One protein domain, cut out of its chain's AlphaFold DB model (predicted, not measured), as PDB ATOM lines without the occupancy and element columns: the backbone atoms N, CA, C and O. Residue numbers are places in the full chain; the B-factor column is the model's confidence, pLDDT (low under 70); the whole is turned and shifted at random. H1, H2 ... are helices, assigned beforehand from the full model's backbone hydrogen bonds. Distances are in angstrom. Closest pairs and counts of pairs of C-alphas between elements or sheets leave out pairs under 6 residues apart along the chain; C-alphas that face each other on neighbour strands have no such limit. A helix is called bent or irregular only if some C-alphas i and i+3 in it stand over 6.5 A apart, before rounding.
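Overview. This is residues 110 to 227 of the 227 residues of an uncharacterized protein of Butyrivibrio sp. INlla14 (UniProt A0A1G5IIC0). A long, narrow loop of helices: the chain runs out along one side through H1 and the bent H2, turns at residues 161 to 164, and comes back along the other side through the bent H3 and H4. The two sides touch at both ends, H1 beside H4 and H2b by H3a, with an open gap between residues 134 to 155 and residues 176 to 193, which stand free; the tail, residues 220 to 227, sticks out. The printed part has 118 residues, with four named helices in the order H1, H2, H3, H4 and no named strand: all helix. It is extended, a rod of 79 by 33 by 16 A, with a radius of gyration of the C-alphas of 24.8 A.

Arrangement. The longest helix, H3, residues 165 to 197, was assigned as one helix by its hydrogen bonds but is bent, with C-alphas 184 and 187 6.6 A apart; its arms H3a, residues 165 to 184, and H3b, residues 187 to 197, stand at a steep tilt of 43 degrees. H2, residues 133 to 160, assigned as one helix in the same way, is bent too, with C-alphas 146 and 149 6.6 A apart; its arms H2a, residues 133 to 146, and H2b, residues 149 to 160, also stand at a steep tilt of 43 degrees. H2b and H3a form a helical hairpin, opposite ways at a shallow tilt of 34 degrees, only just short of steep. They touch through residues 159 to 160 and 168 to 172 alone; the closest C-alphas, of Leu 160 and Leu 168, are 6.3 A apart. H2a and H3b are only just apart, at 8.4 A. H4, residues 199 to 223, is close to H3b but not clearly touching, about perpendicular at 85 degrees; their closest C-alphas, of Gly 195 and Asn 202, are 7.3 A apart. H4 touches H1, residues 113 to 129, opposite ways at a shallow tilt of 13 degrees; their closest C-alphas, of Gln 127 and Lys 201, are 5.0 A apart. H4 is irregular, with C-alphas 216 and 219 7.8 A apart, and has a kink of 68 degrees near residue 217. Every O i to N i+4 pair is within hydrogen-bond range in H2b, H3a and H3b; in H1 12 of 13 are, in H2a 7 of 10 and in H4 17 of 21.

Along the chain. H3a is 28.4 A long from C-alpha 165 at (-0.697, 40.446, -45.939), and H3b 15.0 A. H2a is 19.4 A and H2b 16.5 A. H1 begins at C-alpha 113 at (54.737, 59.631, -5.206) and is 24.7 A long; H4, 33.7 A, ends at C-alpha 223 at (50.214, 46.844, 8.361).

Size, cuts and confidence. The two C-alphas farthest apart, of Asp 162 and Ser 226, are 80.0 A apart. The printed part has no cut, and its three links are tight. Mean pLDDT of the printed part is 78.3; 28 residues are under 70, among them 180 to 195 and 219 to 227.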
ATOM      1  N   ILE A 110      57.960  52.794  -3.445       85.00
ATOM      2  CA  ILE A 110      56.496  52.846  -3.325       85.00
ATOM      3  C   ILE A 110      56.002  54.050  -2.508       85.00
ATOM      4  O   ILE A 110      54.812  54.351  -2.543       85.00
ATOM      5  N   TYR A 111      56.893  54.730  -1.780       84.56
ATOM      6  CA  TYR A 111      56.584  55.949  -1.029       84.56
ATOM      7  C   TYR A 111      56.945  57.227  -1.800       84.56
ATOM      8  O   TYR A 111      56.498  58.313  -1.424       84.56
ATOM      9  N   ASP A 112      57.714  57.125  -2.891       88.44
ATOM     10  CA  ASP A 112      58.003  58.264  -3.764       88.44
ATOM     11  C   ASP A 112      56.854  58.467  -4.759       88.44
ATOM     12  O   ASP A 112      56.855  57.963  -5.887       88.44
ATOM     13  N   GLU A 113      55.876  59.279  -4.357       87.75
ATOM     14  CA  GLU A 113      54.737  59.631  -5.206       87.75
ATOM     15  C   GLU A 113      55.158  60.184  -6.577       87.75
ATOM     16  O   GLU A 113      54.492  59.918  -7.577       87.75
ATOM     17  N   LYS A 114      56.293  60.894  -6.669       89.69
ATOM     18  CA  LYS A 114      56.763  61.446  -7.948       89.69
ATOM     19  C   LYS A 114      57.261  60.351  -8.884       89.69
ATOM     20  O   LYS A 114      57.187  60.526 -10.101       89.69
ATOM     21  N   GLN A 115      57.811  59.256  -8.360       88.94
ATOM     22  CA  GLN A 115      58.170  58.091  -9.173       88.94
ATOM     23  C   GLN A 115      56.925  57.381  -9.693       88.94
ATOM     24  O   GLN A 115      56.859  57.091 -10.890       88.94
ATOM     25  N   LEU A 116      55.924  57.179  -8.836       91.62
ATOM     26  CA  LEU A 116      54.660  56.551  -9.223       91.62
ATOM     27  C   LEU A 116      53.909  57.387 -10.272       91.62
ATOM     28  O   LEU A 116      53.481  56.852 -11.295       91.62
ATOM     29  N   ASP A 117      53.862  58.711 -10.105       92.88
ATOM     30  CA  ASP A 117      53.232  59.618 -11.073       92.88
ATOM     31  C   ASP A 117      53.936  59.578 -12.441       92.88
ATOM     32  O   ASP A 117      53.282  59.628 -13.486       92.88
ATOM     33  N   ARG A 118      55.269  59.419 -12.467       92.69
ATOM     34  CA  ARG A 118      56.017  59.229 -13.723       92.69
ATOM     35  C   ARG A 118      55.660  57.912 -14.416       92.69
ATOM     36  O   ARG A 118      55.580  57.891 -15.646       92.69
ATOM     37  N   LEU A 119      55.435  56.833 -13.663       92.75
ATOM     38  CA  LEU A 119      54.991  55.550 -14.222       92.75
ATOM     39  C   LEU A 119      53.579  55.650 -14.795       92.75
ATOM     40  O   LEU A 119      53.353  55.182 -15.909       92.75
ATOM     41  N   ILE A 120      52.661  56.311 -14.084       93.12
ATOM     42  CA  ILE A 120      51.290  56.547 -14.555       93.12
ATOM     43  C   ILE A 120      51.307  57.387 -15.833       93.12
ATOM     44  O   ILE A 120      50.679  57.014 -16.824       93.12
ATOM     45  N   ALA A 121      52.063  58.487 -15.858       93.88
ATOM     46  CA  ALA A 121      52.176  59.338 -17.042       93.88
ATOM     47  C   ALA A 121      52.736  58.567 -18.247       93.88
ATOM     48  O   ALA A 121      52.245  58.711 -19.370       93.88
ATOM     49  N   ARG A 122      53.737  57.707 -18.018       92.81
ATOM     50  CA  ARG A 122      54.294  56.851 -19.068       92.81
ATOM     51  C   ARG A 122      53.277  55.822 -19.564       92.81
ATOM     52  O   ARG A 122      53.146  55.661 -20.775       92.81
ATOM     53  N   ALA A 123      52.546  55.179 -18.657       92.62
ATOM     54  CA  ALA A 123      51.516  54.200 -18.987       92.62
ATOM     55  C   ALA A 123      50.353  54.822 -19.772       92.62
ATOM     56  O   ALA A 123      49.922  54.239 -20.762       92.62
ATOM     57  N   ARG A 124      49.892  56.024 -19.396       92.94
ATOM     58  CA  ARG A 124      48.842  56.764 -20.121       92.94
ATOM     59  C   ARG A 124      49.270  57.111 -21.544       92.94
ATOM     60  O   ARG A 124      48.495  56.922 -22.475       92.94
ATOM     61  N   LYS A 125      50.521  57.547 -21.727       91.12
ATOM     62  CA  LYS A 125      51.059  57.819 -23.065       91.12
ATOM     63  C   LYS A 125      51.043  56.567 -23.948       91.12
ATOM     64  O   LYS A 125      50.614  56.639 -25.091       91.12
ATOM     65  N   GLU A 126      51.478  55.426 -23.416       88.69
ATOM     66  CA  GLU A 126      51.440  54.161 -24.163       88.69
ATOM     67  C   GLU A 126      49.994  53.684 -24.395       88.69
ATOM     68  O   GLU A 126      49.678  53.164 -25.459       88.69
ATOM     69  N   GLN A 127      49.077  53.935 -23.459       88.62
ATOM     70  CA  GLN A 127      47.664  53.562 -23.575       88.62
ATOM     71  C   GLN A 127      46.969  54.247 -24.763       88.62
ATOM     72  O   GLN A 127      46.141  53.623 -25.430       88.62
ATOM     73  N   GLU A 128      47.303  55.509 -25.039       84.69
ATOM     74  CA  GLU A 128      46.782  56.257 -26.191       84.69
ATOM     75  C   GLU A 128      47.296  55.724 -27.536       84.69
ATOM     76  O   GLU A 128      46.604  55.857 -28.549       84.69
ATOM     77  N   GLU A 129      48.488  55.120 -27.554       83.88
ATOM     78  CA  GLU A 129      49.071  54.491 -28.744       83.88
ATOM     79  C   GLU A 129      48.424  53.127 -29.048       83.88
ATOM     80  O   GLU A 129      48.304  52.755 -30.213       83.88
ATOM     81  N   TYR A 130      47.942  52.405 -28.030       81.44
ATOM     82  CA  TYR A 130      47.313  51.081 -28.178       81.44
ATOM     83  C   TYR A 130      45.796  51.106 -28.449       81.44
ATOM     84  O   TYR A 130      45.152  50.055 -28.403       81.44
ATOM     85  N   ASP A 131      45.183  52.265 -28.715       80.25
ATOM     86  CA  ASP A 131      43.749  52.325 -29.021       80.25
ATOM     87  C   ASP A 131      43.445  51.933 -30.473       80.25
ATOM     88  O   ASP A 131      43.438  52.770 -31.378       80.25
ATOM     89  N   PHE A 132      43.129  50.654 -30.687       78.62
ATOM     90  CA  PHE A 132      42.838  50.088 -32.006       78.62
ATOM     91  C   PHE A 132      41.687  50.806 -32.727       78.62
ATOM     92  O   PHE A 132      41.693  50.973 -33.945       78.62
ATOM     93  N   TRP A 133      40.679  51.257 -31.979       78.12
ATOM     94  CA  TRP A 133      39.476  51.846 -32.566       78.12
ATOM     95  C   TRP A 133      39.654  53.280 -33.045       78.12
ATOM     96  O   TRP A 133      38.786  53.774 -33.769       78.12
ATOM     97  N   LYS A 134      40.745  53.943 -32.655       79.81
ATOM     98  CA  LYS A 134      40.996  55.353 -32.959       79.81
ATOM     99  C   LYS A 134      40.963  55.622 -34.464       79.81
ATOM    100  O   LYS A 134      40.259  56.528 -34.902       79.81
ATOM    101  N   ASP A 135      41.622  54.766 -35.238       79.75
ATOM    102  CA  ASP A 135      41.697  54.905 -36.694       79.75
ATOM    103  C   ASP A 135      40.618  54.083 -37.423       79.75
ATOM    104  O   ASP A 135      40.210  54.421 -38.535       79.75
ATOM    105  N   VAL A 136      40.097  53.026 -36.787       79.62
ATOM    106  CA  VAL A 136      39.134  52.094 -37.401       79.62
ATOM    107  C   VAL A 136      37.698  52.621 -37.376       79.62
ATOM    108  O   VAL A 136      36.978  52.438 -38.357       79.62
ATOM    109  N   ARG A 137      37.269  53.308 -36.307       82.25
ATOM    110  CA  ARG A 137      35.909  53.880 -36.195       82.25
ATOM    111  C   ARG A 137      35.498  54.733 -37.404       82.25
ATOM    112  O   ARG A 137      34.494  54.399 -38.028       82.25
ATOM    113  N   PRO A 138      36.271  55.757 -37.819       84.44
ATOM    114  CA  PRO A 138      35.866  56.614 -38.937       84.44
ATOM    115  C   PRO A 138      35.862  55.893 -40.296       84.44
ATOM    116  O   PRO A 138      35.228  56.353 -41.251       84.44
ATOM    117  N   LEU A 139      36.600  54.790 -40.433       83.88
ATOM    118  CA  LEU A 139      36.552  53.920 -41.611       83.88
ATOM    119  C   LEU A 139      35.309  53.028 -41.582       83.88
ATOM    120  O   LEU A 139      34.587  52.956 -42.575       83.88
ATOM    121  N   PHE A 140      35.030  52.407 -40.438       83.44
ATOM    122  CA  PHE A 140      33.869  51.550 -40.248       83.44
ATOM    123  C   PHE A 140      32.557  52.315 -40.438       83.44
ATOM    124  O   PHE A 140      31.700  51.839 -41.176       83.44
ATOM    125  N   ASP A 141      32.429  53.526 -39.890       82.94
ATOM    126  CA  ASP A 141      31.221  54.354 -40.032       82.94
ATOM    127  C   ASP A 141      30.921  54.688 -41.498       82.94
ATOM    128  O   ASP A 141      29.767  54.648 -41.941       82.94
ATOM    129  N   ARG A 142      31.967  54.956 -42.290       87.38
ATOM    130  CA  ARG A 142      31.828  55.196 -43.731       87.38
ATOM    131  C   ARG A 142      31.383  53.933 -44.465       87.38
ATOM    132  O   ARG A 142      30.450  53.999 -45.261       87.38
ATOM    133  N   ILE A 143      31.996  52.786 -44.185       86.81
ATOM    134  CA  ILE A 143      31.619  51.512 -44.818       86.81
ATOM    135  C   ILE A 143      30.189  51.111 -44.414       86.81
ATOM    136  O   ILE A 143      29.391  50.722 -45.267       86.81
ATOM    137  N   ALA A 144      29.830  51.264 -43.140       85.19
ATOM    138  CA  ALA A 144      28.483  51.037 -42.627       85.19
ATOM    139  C   ALA A 144      27.447  51.874 -43.379       85.19
ATOM    140  O   ALA A 144      26.485  51.327 -43.923       85.19
ATOM    141  N   THR A 145      27.690  53.179 -43.478       89.44
ATOM    142  CA  THR A 145      26.744  54.126 -44.077       89.44
ATOM    143  C   THR A 145      26.582  53.917 -45.580       89.44
ATOM    144  O   THR A 145      25.460  53.886 -46.079       89.44
ATOM    145  N   TYR A 146      27.687  53.764 -46.312       91.75
ATOM    146  CA  TYR A 146      27.656  53.773 -47.778       91.75
ATOM    147  C   TYR A 146      27.546  52.389 -48.418       91.75
ATOM    148  O   TYR A 146      27.223  52.305 -49.600       91.75
ATOM    149  N   VAL A 147      27.809  51.311 -47.674       88.69
ATOM    150  CA  VAL A 147      27.811  49.945 -48.220       88.69
ATOM    151  C   VAL A 147      26.794  49.067 -47.505       88.69
ATOM    152  O   VAL A 147      25.878  48.550 -48.144       88.69
ATOM    153  N   PHE A 148      26.902  48.921 -46.183       82.94
ATOM    154  CA  PHE A 148      26.054  47.975 -45.452       82.94
ATOM    155  C   PHE A 148      24.581  48.393 -45.422       82.94
ATOM    156  O   PHE A 148      23.723  47.557 -45.704       82.94
ATOM    157  N   ILE A 149      24.273  49.664 -45.136       88.31
ATOM    158  CA  ILE A 149      22.882  50.146 -45.092       88.31
ATOM    159  C   ILE A 149      22.169  49.964 -46.448       88.31
ATOM    160  O   ILE A 149      21.081  49.378 -46.453       88.31
ATOM    161  N   PRO A 150      22.737  50.377 -47.601       88.94
ATOM    162  CA  PRO A 150      22.103  50.152 -48.901       88.94
ATOM    163  C   PRO A 150      21.864  48.673 -49.225       88.94
ATOM    164  O   PRO A 150      20.761  48.313 -49.635       88.94
ATOM    165  N   ILE A 151      22.853  47.802 -48.994       86.06
ATOM    166  CA  ILE A 151      22.720  46.355 -49.242       86.06
ATOM    167  C   ILE A 151      21.616  45.758 -48.363       86.06
ATOM    168  O   ILE A 151      20.763  45.019 -48.851       86.06
ATOM    169  N   PHE A 152      21.602  46.115 -47.078       83.25
ATOM    170  CA  PHE A 152      20.578  45.669 -46.138       83.25
ATOM    171  C   PHE A 152      19.180  46.142 -46.551       83.25
ATOM    172  O   PHE A 152      18.222  45.378 -46.469       83.25
ATOM    173  N   THR A 153      19.068  47.371 -47.060       86.19
ATOM    174  CA  THR A 153      17.802  47.936 -47.549       86.19
ATOM    175  C   THR A 153      17.272  47.179 -48.767       86.19
ATOM    176  O   THR A 153      16.089  46.846 -48.807       86.19
ATOM    177  N   ILE A 154      18.137  46.856 -49.737       86.38
ATOM    178  CA  ILE A 154      17.763  46.058 -50.918       86.38
ATOM    179  C   ILE A 154      17.298  44.663 -50.489       86.38
ATOM    180  O   ILE A 154      16.234  44.212 -50.904       86.38
ATOM    181  N   PHE A 155      18.049  44.018 -49.594       78.00
ATOM    182  CA  PHE A 155      17.694  42.707 -49.056       78.00
ATOM    183  C   PHE A 155      16.338  42.717 -48.335       78.00
ATOM    184  O   PHE A 155      15.516  41.827 -48.560       78.00
ATOM    185  N   LEU A 156      16.070  43.733 -47.505       79.69
ATOM    186  CA  LEU A 156      14.769  43.890 -46.847       79.69
ATOM    187  C   LEU A 156      13.642  44.079 -47.862       79.69
ATOM    188  O   LEU A 156      12.575  43.485 -47.706       79.69
ATOM    189  N   SER A 157      13.877  44.901 -48.886       81.75
ATOM    190  CA  SER A 157      12.892  45.169 -49.931       81.75
ATOM    191  C   SER A 157      12.518  43.888 -50.672       81.75
ATOM    192  O   SER A 157      11.334  43.646 -50.872       81.75
ATOM    193  N   ASP A 158      13.491  43.048 -51.029       78.31
ATOM    194  CA  ASP A 158      13.236  41.773 -51.711       78.31
ATOM    195  C   ASP A 158      12.538  40.751 -50.801       78.31
ATOM    196  O   ASP A 158      11.636  40.039 -51.243       78.31
ATOM    197  N   LEU A 159      12.893  40.699 -49.513       72.38
ATOM    198  CA  LEU A 159      12.276  39.781 -48.547       72.38
ATOM    199  C   LEU A 159      10.776  40.065 -48.332       72.38
ATOM    200  O   LEU A 159       9.998  39.149 -48.026       72.38
ATOM    201  N   LEU A 160      10.376  41.332 -48.468       76.12
ATOM    202  CA  LEU A 160       9.025  41.828 -48.197       76.12
ATOM    203  C   LEU A 160       8.176  42.028 -49.464       76.12
ATOM    204  O   LEU A 160       7.000  42.378 -49.354       76.12
ATOM    205  N   LYS A 161       8.737  41.805 -50.654       83.69
ATOM    206  CA  LYS A 161       8.064  42.071 -51.931       83.69
ATOM    207  C   LYS A 161       7.040  40.990 -52.304       83.69
ATOM    208  O   LYS A 161       7.319  39.804 -52.168       83.69
ATOM    209  N   ASP A 162       5.889  41.420 -52.834       74.19
ATOM    210  CA  ASP A 162       4.840  40.580 -53.446       74.19
ATOM    211  C   ASP A 162       4.348  39.420 -52.557       74.19
ATOM    212  O   ASP A 162       4.140  38.295 -53.009       74.19
ATOM    213  N   VAL A 163       4.161  39.699 -51.264       77.06
ATOM    214  CA  VAL A 163       3.739  38.712 -50.261       77.06
ATOM    215  C   VAL A 163       2.327  39.020 -49.756       77.06
ATOM    216  O   VAL A 163       1.995  40.177 -49.505       77.06
ATOM    217  N   GLU A 164       1.496  37.991 -49.555       86.69
ATOM    218  CA  GLU A 164       0.191  38.142 -48.897       86.69
ATOM    219  C   GLU A 164       0.317  38.805 -47.517       86.69
ATOM    220  O   GLU A 164       1.266  38.551 -46.773       86.69
ATOM    221  N   LEU A 165      -0.686  39.606 -47.145       79.12
ATOM    222  CA  LEU A 165      -0.697  40.446 -45.939       79.12
ATOM    223  C   LEU A 165      -0.342  39.674 -44.655       79.12
ATOM    224  O   LEU A 165       0.466  40.136 -43.854       79.12
ATOM    225  N   VAL A 166      -0.898  38.471 -44.482       77.69
ATOM    226  CA  VAL A 166      -0.641  37.615 -43.310       77.69
ATOM    227  C   VAL A 166       0.822  37.164 -43.257       77.69
ATOM    228  O   VAL A 166       1.468  37.222 -42.209       77.69
ATOM    229  N   LEU A 167       1.380  36.758 -44.397       75.12
ATOM    230  CA  LEU A 167       2.763  36.301 -44.496       75.12
ATOM    231  C   LEU A 167       3.759  37.476 -44.421       75.12
ATOM    232  O   LEU A 167       4.844  37.316 -43.863       75.12
ATOM    233  N   LEU A 168       3.377  38.665 -44.896       78.56
ATOM    234  CA  LEU A 168       4.139  39.908 -44.751       78.56
ATOM    235  C   LEU A 168       4.257  40.343 -43.284       78.56
ATOM    236  O   LEU A 168       5.359  40.666 -42.832       78.56
ATOM    237  N   ILE A 169       3.155  40.294 -42.525       74.56
ATOM    238  CA  ILE A 169       3.160  40.562 -41.077       74.56
ATOM    239  C   ILE A 169       4.095  39.577 -40.371       74.56
ATOM    240  O   ILE A 169       4.956  39.994 -39.596       74.56
ATOM    241  N   LYS A 170       3.996  38.281 -40.697       71.62
ATOM    242  CA  LYS A 170       4.853  37.239 -40.116       71.62
ATOM    243  C   LYS A 170       6.337  37.473 -40.409       71.62
ATOM    244  O   LYS A 170       7.146  37.472 -39.488       71.62
ATOM    245  N   ARG A 171       6.708  37.726 -41.670       72.56
ATOM    246  CA  ARG A 171       8.103  38.020 -42.053       72.56
ATOM    247  C   ARG A 171       8.632  39.281 -41.370       72.56
ATOM    248  O   ARG A 171       9.755  39.273 -40.875       72.56
ATOM    249  N   SER A 172       7.819  40.333 -41.299       72.88
ATOM    250  CA  SER A 172       8.196  41.586 -40.634       72.88
ATOM    251  C   SER A 172       8.432  41.386 -39.137       72.88
ATOM    252  O   SER A 172       9.408  41.906 -38.601       72.88
ATOM    253  N   LEU A 173       7.586  40.590 -38.472       71.25
ATOM    254  CA  LEU A 173       7.757  40.234 -37.063       71.25
ATOM    255  C   LEU A 173       9.089  39.508 -36.835       71.25
ATOM    256  O   LEU A 173       9.850  39.894 -35.953       71.25
ATOM    257  N   VAL A 174       9.418  38.531 -37.685       69.25
ATOM    258  CA  VAL A 174      10.691  37.793 -37.614       69.25
ATOM    259  C   VAL A 174      11.897  38.714 -37.797       69.25
ATOM    260  O   VAL A 174      12.849  38.634 -37.023       69.25
ATOM    261  N   VAL A 175      11.861  39.619 -38.778       72.38
ATOM    262  CA  VAL A 175      12.938  40.601 -38.992       72.38
ATOM    263  C   VAL A 175      13.081  41.529 -37.785       72.38
ATOM    264  O   VAL A 175      14.202  41.766 -37.339       72.38
ATOM    265  N   MET A 176      11.976  42.007 -37.201       71.81
ATOM    266  CA  MET A 176      12.027  42.813 -35.976       71.81
ATOM    267  C   MET A 176      12.636  42.038 -34.806       71.81
ATOM    268  O   MET A 176      13.515  42.567 -34.127       71.81
ATOM    269  N   CYS A 177      12.232  40.784 -34.592       64.69
ATOM    270  CA  CYS A 177      12.813  39.920 -33.565       64.69
ATOM    271  C   CYS A 177      14.319  39.718 -33.782       64.69
ATOM    272  O   CYS A 177      15.087  39.846 -32.831       64.69
ATOM    273  N   LEU A 178      14.764  39.486 -35.021       66.44
ATOM    274  CA  LEU A 178      16.188  39.385 -35.358       66.44
ATOM    275  C   LEU A 178      16.941  40.690 -35.081       66.44
ATOM    276  O   LEU A 178      18.014  40.651 -34.485       66.44
ATOM    277  N   CYS A 179      16.382  41.845 -35.448       70.19
ATOM    278  CA  CYS A 179      16.980  43.147 -35.147       70.19
ATOM    279  C   CYS A 179      17.111  43.373 -33.636       70.19
ATOM    280  O   CYS A 179      18.169  43.793 -33.171       70.19
ATOM    281  N   ILE A 180      16.073  43.046 -32.860       67.50
ATOM    282  CA  ILE A 180      16.104  43.131 -31.394       67.50
ATOM    283  C   ILE A 180      17.180  42.197 -30.834       67.50
ATOM    284  O   ILE A 180      17.978  42.623 -30.003       67.50
ATOM    285  N   LEU A 181      17.264  40.953 -31.316       60.09
ATOM    286  CA  LEU A 181      18.303  40.006 -30.904       60.09
ATOM    287  C   LEU A 181      19.705  40.536 -31.215       60.09
ATOM    288  O   LEU A 181      20.566  40.493 -30.342       60.09
ATOM    289  N   ILE A 182      19.932  41.086 -32.410       68.38
ATOM    290  CA  ILE A 182      21.217  41.690 -32.785       68.38
ATOM    291  C   ILE A 182      21.556  42.849 -31.847       68.38
ATOM    292  O   ILE A 182      22.667  42.887 -31.329       68.38
ATOM    293  N   VAL A 183      20.615  43.758 -31.572       66.38
ATOM    294  CA  VAL A 183      20.831  44.890 -30.652       66.38
ATOM    295  C   VAL A 183      21.132  44.411 -29.231       66.38
ATOM    296  O   VAL A 183      21.986  44.989 -28.566       66.38
ATOM    297  N   MET A 184      20.492  43.337 -28.771       58.47
ATOM    298  CA  MET A 184      20.740  42.748 -27.448       58.47
ATOM    299  C   MET A 184      22.093  42.027 -27.367       58.47
ATOM    300  O   MET A 184      22.756  42.048 -26.330       58.47
ATOM    301  N   ILE A 185      22.519  41.396 -28.461       58.97
ATOM    302  CA  ILE A 185      23.768  40.632 -28.563       58.97
ATOM    303  C   ILE A 185      24.971  41.551 -28.844       58.97
ATOM    304  O   ILE A 185      26.095  41.256 -28.433       58.97
ATOM    305  N   PHE A 186      24.756  42.692 -29.500       62.25
ATOM    306  CA  PHE A 186      25.811  43.623 -29.897       62.25
ATOM    307  C   PHE A 186      26.667  44.138 -28.722       62.25
ATOM    308  O   PHE A 186      27.891  44.112 -28.853       62.25
ATOM    309  N   PRO A 187      26.114  44.526 -27.554       57.22
ATOM    310  CA  PRO A 187      26.908  44.895 -26.382       57.22
ATOM    311  C   PRO A 187      27.846  43.782 -25.906       57.22
ATOM    312  O   PRO A 187      28.988  44.063 -25.549       57.22
ATOM    313  N   LEU A 188      27.397  42.520 -25.941       53.56
ATOM    314  CA  LEU A 188      28.208  41.363 -25.542       53.56
ATOM    315  C   LEU A 188      29.384  41.166 -26.500       53.56
ATOM    316  O   LEU A 188      30.524  41.010 -26.063       53.56
ATOM    317  N   PHE A 189      29.128  41.232 -27.808       54.62
ATOM    318  CA  PHE A 189      30.195  41.158 -28.803       54.62
ATOM    319  C   PHE A 189      31.139  42.351 -28.720       54.62
ATOM    320  O   PHE A 189      32.349  42.153 -28.746       54.62
ATOM    321  N   SER A 190      30.619  43.568 -28.569       64.88
ATOM    322  CA  SER A 190      31.427  44.777 -28.394       64.88
ATOM    323  C   SER A 190      32.343  44.650 -27.178       64.88
ATOM    324  O   SER A 190      33.534  44.921 -27.283       64.88
ATOM    325  N   PHE A 191      31.836  44.147 -26.051       59.25
ATOM    326  CA  PHE A 191      32.642  43.888 -24.861       59.25
ATOM    327  C   PHE A 191      33.768  42.876 -25.126       59.25
ATOM    328  O   PHE A 191      34.920  43.140 -24.780       59.25
ATOM    329  N   ILE A 192      33.472  41.753 -25.788       63.16
ATOM    330  CA  ILE A 192      34.465  40.714 -26.106       63.16
ATOM    331  C   ILE A 192      35.510  41.232 -27.103       63.16
ATOM    332  O   ILE A 192      36.711  41.115 -26.856       63.16
ATOM    333  N   PHE A 193      35.076  41.841 -28.209       65.56
ATOM    334  CA  PHE A 193      35.966  42.385 -29.233       65.56
ATOM    335  C   PHE A 193      36.820  43.527 -28.689       65.56
ATOM    336  O   PHE A 193      38.022  43.535 -28.932       65.56
ATOM    337  N   ASN A 194      36.251  44.442 -27.897       67.94
ATOM    338  CA  ASN A 194      37.029  45.469 -27.203       67.94
ATOM    339  C   ASN A 194      38.013  44.848 -26.209       67.94
ATOM    340  O   ASN A 194      39.150  45.296 -26.118       67.94
ATOM    341  N   GLY A 195      37.617  43.797 -25.491       67.31
ATOM    342  CA  GLY A 195      38.502  43.079 -24.577       67.31
ATOM    343  C   GLY A 195      39.730  42.478 -25.268       67.31
ATOM    344  O   GLY A 195      40.827  42.531 -24.713       67.31
ATOM    345  N   ILE A 196      39.552  41.937 -26.478       72.38
ATOM    346  CA  ILE A 196      40.615  41.301 -27.269       72.38
ATOM    347  C   ILE A 196      41.453  42.345 -28.017       72.38
ATOM    348  O   ILE A 196      42.674  42.361 -27.882       72.38
ATOM    349  N   LEU A 197      40.812  43.225 -28.789       73.88
ATOM    350  CA  LEU A 197      41.487  44.192 -29.662       73.88
ATOM    351  C   LEU A 197      42.182  45.300 -28.869       73.88
ATOM    352  O   LEU A 197      43.286  45.699 -29.219       73.88
ATOM    353  N   ASN A 198      41.576  45.741 -27.764       80.12
ATOM    354  CA  ASN A 198      42.155  46.725 -26.852       80.12
ATOM    355  C   ASN A 198      42.744  46.054 -25.599       80.12
ATOM    356  O   ASN A 198      42.780  46.661 -24.528       80.12
ATOM    357  N   SER A 199      43.218  44.805 -25.705       80.38
ATOM    358  CA  SER A 199      43.760  44.068 -24.553       80.38
ATOM    359  C   SER A 199      44.906  44.824 -23.874       80.38
ATOM    360  O   SER A 199      44.902  44.970 -22.654       80.38
ATOM    361  N   ASP A 200      45.846  45.380 -24.643       82.38
ATOM    362  CA  ASP A 200      46.975  46.137 -24.084       82.38
ATOM    363  C   ASP A 200      46.547  47.476 -23.479       82.38
ATOM    364  O   ASP A 200      46.979  47.805 -22.374       82.38
ATOM    365  N   LYS A 201      45.608  48.185 -24.117       85.31
ATOM    366  CA  LYS A 201      44.985  49.395 -23.559       85.31
ATOM    367  C   LYS A 201      44.319  49.113 -22.203       85.31
ATOM    368  O   LYS A 201      44.546  49.848 -21.244       85.31
ATOM    369  N   ASN A 202      43.559  48.021 -22.104       84.31
ATOM    370  CA  ASN A 202      42.883  47.599 -20.874       84.31
ATOM    371  C   ASN A 202      43.881  47.125 -19.802       84.31
ATOM    372  O   ASN A 202      43.684  47.348 -18.610       84.31
ATOM    373  N   ASN A 203      44.964  46.456 -20.203       88.56
ATOM    374  CA  ASN A 203      46.017  46.017 -19.287       88.56
ATOM    375  C   ASN A 203      46.839  47.201 -18.755       88.56
ATOM    376  O   ASN A 203      47.267  47.168 -17.605       88.56
ATOM    377  N   LEU A 204      47.057  48.242 -19.565       90.44
ATOM    378  CA  LEU A 204      47.673  49.496 -19.120       90.44
ATOM    379  C   LEU A 204      46.762  50.265 -18.165       90.44
ATOM    380  O   LEU A 204      47.250  50.786 -17.171       90.44
ATOM    381  N   GLU A 205      45.451  50.280 -18.404       90.69
ATOM    382  CA  GLU A 205      44.481  50.855 -17.463       90.69
ATOM    383  C   GLU A 205      44.523  50.144 -16.106       90.69
ATOM    384  O   GLU A 205      44.625  50.773 -15.059       90.69
ATOM    385  N   LYS A 206      44.547  48.808 -16.130       90.00
ATOM    386  CA  LYS A 206      44.734  47.976 -14.938       90.00
ATOM    387  C   LYS A 206      46.042  48.276 -14.213       90.00
ATOM    388  O   LYS A 206      46.033  48.335 -12.988       90.00
ATOM    389  N   PHE A 207      47.131  48.461 -14.958       93.00
ATOM    390  CA  PHE A 207      48.421  48.852 -14.397       93.00
ATOM    391  C   PHE A 207      48.335  50.224 -13.724       93.00
ATOM    392  O   PHE A 207      48.752  50.355 -12.583       93.00
ATOM    393  N   ILE A 208      47.754  51.227 -14.392       93.38
ATOM    394  CA  ILE A 208      47.570  52.577 -13.840       93.38
ATOM    395  C   ILE A 208      46.786  52.517 -12.530       93.38
ATOM    396  O   ILE A 208      47.263  53.040 -11.528       93.38
ATOM    397  N   ASN A 209      45.644  51.827 -12.525       91.88
ATOM    398  CA  ASN A 209      44.803  51.696 -11.338       91.88
ATOM    399  C   ASN A 209      45.547  50.994 -10.195       91.88
ATOM    400  O   ASN A 209      45.474  51.445  -9.062       91.88
ATOM    401  N   ASP A 210      46.324  49.945 -10.486       91.31
ATOM    402  CA  ASP A 210      47.118  49.260  -9.459       91.31
ATOM    403  C   ASP A 210      48.197  50.174  -8.855       91.31
ATOM    404  O   ASP A 210      48.450  50.121  -7.654       91.31
ATOM    405  N   ILE A 211      48.842  51.021  -9.665       92.62
ATOM    406  CA  ILE A 211      49.826  51.995  -9.171       92.62
ATOM    407  C   ILE A 211      49.144  53.111  -8.364       92.62
ATOM    408  O   ILE A 211      49.674  53.521  -7.329       92.62
ATOM    409  N   GLU A 212      47.974  53.587  -8.799       91.44
ATOM    410  CA  GLU A 212      47.157  54.553  -8.052       91.44
ATOM    411  C   GLU A 212      46.703  53.969  -6.705       91.44
ATOM    412  O   GLU A 212      46.820  54.635  -5.674       91.44
ATOM    413  N   ASP A 213      46.291  52.703  -6.675       88.56
ATOM    414  CA  ASP A 213      45.930  52.017  -5.439       88.56
ATOM    415  C   ASP A 213      47.146  51.844  -4.511       88.56
ATOM    416  O   ASP A 213      47.034  52.097  -3.313       88.56
ATOM    417  N   VAL A 214      48.329  51.485  -5.028       88.69
ATOM    418  CA  VAL A 214      49.564  51.450  -4.216       88.69
ATOM    419  C   VAL A 214      49.858  52.823  -3.615       88.69
ATOM    420  O   VAL A 214      50.194  52.909  -2.434       88.69
ATOM    421  N   LYS A 215      49.690  53.903  -4.388       88.31
ATOM    422  CA  LYS A 215      49.878  55.279  -3.908       88.31
ATOM    423  C   LYS A 215      48.923  55.595  -2.750       88.31
ATOM    424  O   LYS A 215      49.366  56.054  -1.696       88.31
ATOM    425  N   ILE A 216      47.632  55.301  -2.921       85.81
ATOM    426  CA  ILE A 216      46.568  55.598  -1.947       85.81
ATOM    427  C   ILE A 216      46.687  54.726  -0.687       85.81
ATOM    428  O   ILE A 216      46.570  55.230   0.431       85.81
ATOM    429  N   PHE A 217      46.943  53.429  -0.851       82.00
ATOM    430  CA  PHE A 217      46.940  52.438   0.230       82.00
ATOM    431  C   PHE A 217      48.339  52.095   0.759       82.00
ATOM    432  O   PHE A 217      48.479  51.178   1.569       82.00
ATOM    433  N   SER A 218      49.370  52.850   0.370       71.50
ATOM    434  CA  SER A 218      50.765  52.691   0.821       71.50
ATOM    435  C   SER A 218      50.906  52.555   2.344       71.50
ATOM    436  O   SER A 218      51.693  51.743   2.826       71.50
ATOM    437  N   LYS A 219      50.091  53.288   3.116       66.88
ATOM    438  CA  LYS A 219      50.054  53.211   4.590       66.88
ATOM    439  C   LYS A 219      49.408  51.930   5.121       66.88
ATOM    440  O   LYS A 219      49.899  51.362   6.085       66.88
ATOM    441  N   THR A 220      48.338  51.453   4.492       65.94
ATOM    442  CA  THR A 220      47.657  50.200   4.867       65.94
ATOM    443  C   THR A 220      48.487  48.971   4.477       65.94
ATOM    444  O   THR A 220      48.427  47.930   5.126       65.94
ATOM    445  N   LEU A 221      49.322  49.095   3.443       61.88
ATOM    446  CA  LEU A 221      50.241  48.044   3.002       61.88
ATOM    447  C   LEU A 221      51.381  47.768   3.995       61.88
ATOM    448  O   LEU A 221      51.896  46.651   4.007       61.88
ATOM    449  N   LEU A 222      51.740  48.739   4.843       55.53
ATOM    450  CA  LEU A 222      52.689  48.557   5.950       55.53
ATOM    451  C   LEU A 222      52.151  47.597   7.019       55.53
ATOM    452  O   LEU A 222      52.891  46.735   7.480       55.53
ATOM    453  N   GLU A 223      50.864  47.700   7.356       54.28
ATOM    454  CA  GLU A 223      50.214  46.844   8.361       54.28
ATOM    455  C   GLU A 223      50.045  45.399   7.855       54.28
ATOM    456  O   GLU A 223      50.241  44.440   8.597       54.28
ATOM    457  N   LEU A 224      49.794  45.230   6.552       54.62
ATOM    458  CA  LEU A 224      49.671  43.932   5.866       54.62
ATOM    459  C   LEU A 224      51.002  43.184   5.649       54.62
ATOM    460  O   LEU A 224      50.992  42.046   5.170       54.62
ATOM    461  N   HIS A 225      52.135  43.836   5.918       49.47
ATOM    462  CA  HIS A 225      53.488  43.270   5.849       49.47
ATOM    463  C   HIS A 225      54.110  43.033   7.237       49.47
ATOM    464  O   HIS A 225      55.186  42.442   7.310       49.47
ATOM    465  N   SER A 226      53.465  43.500   8.313       43.19
ATOM    466  CA  SER A 226      53.883  43.268   9.703       43.19
ATOM    467  C   SER A 226      53.239  42.037  10.364       43.19
ATOM    468  O   SER A 226      53.590  41.729  11.502       43.19
ATOM    469  N   GLU A 227      52.341  41.341   9.659       37.88
ATOM    470  CA  GLU A 227      51.813  40.003   9.990       37.88
ATOM    471  C   GLU A 227      52.438  38.926   9.091       37.88
ATOM    472  O   GLU A 227      52.743  37.832   9.618       37.88
TER     473      GLU A 227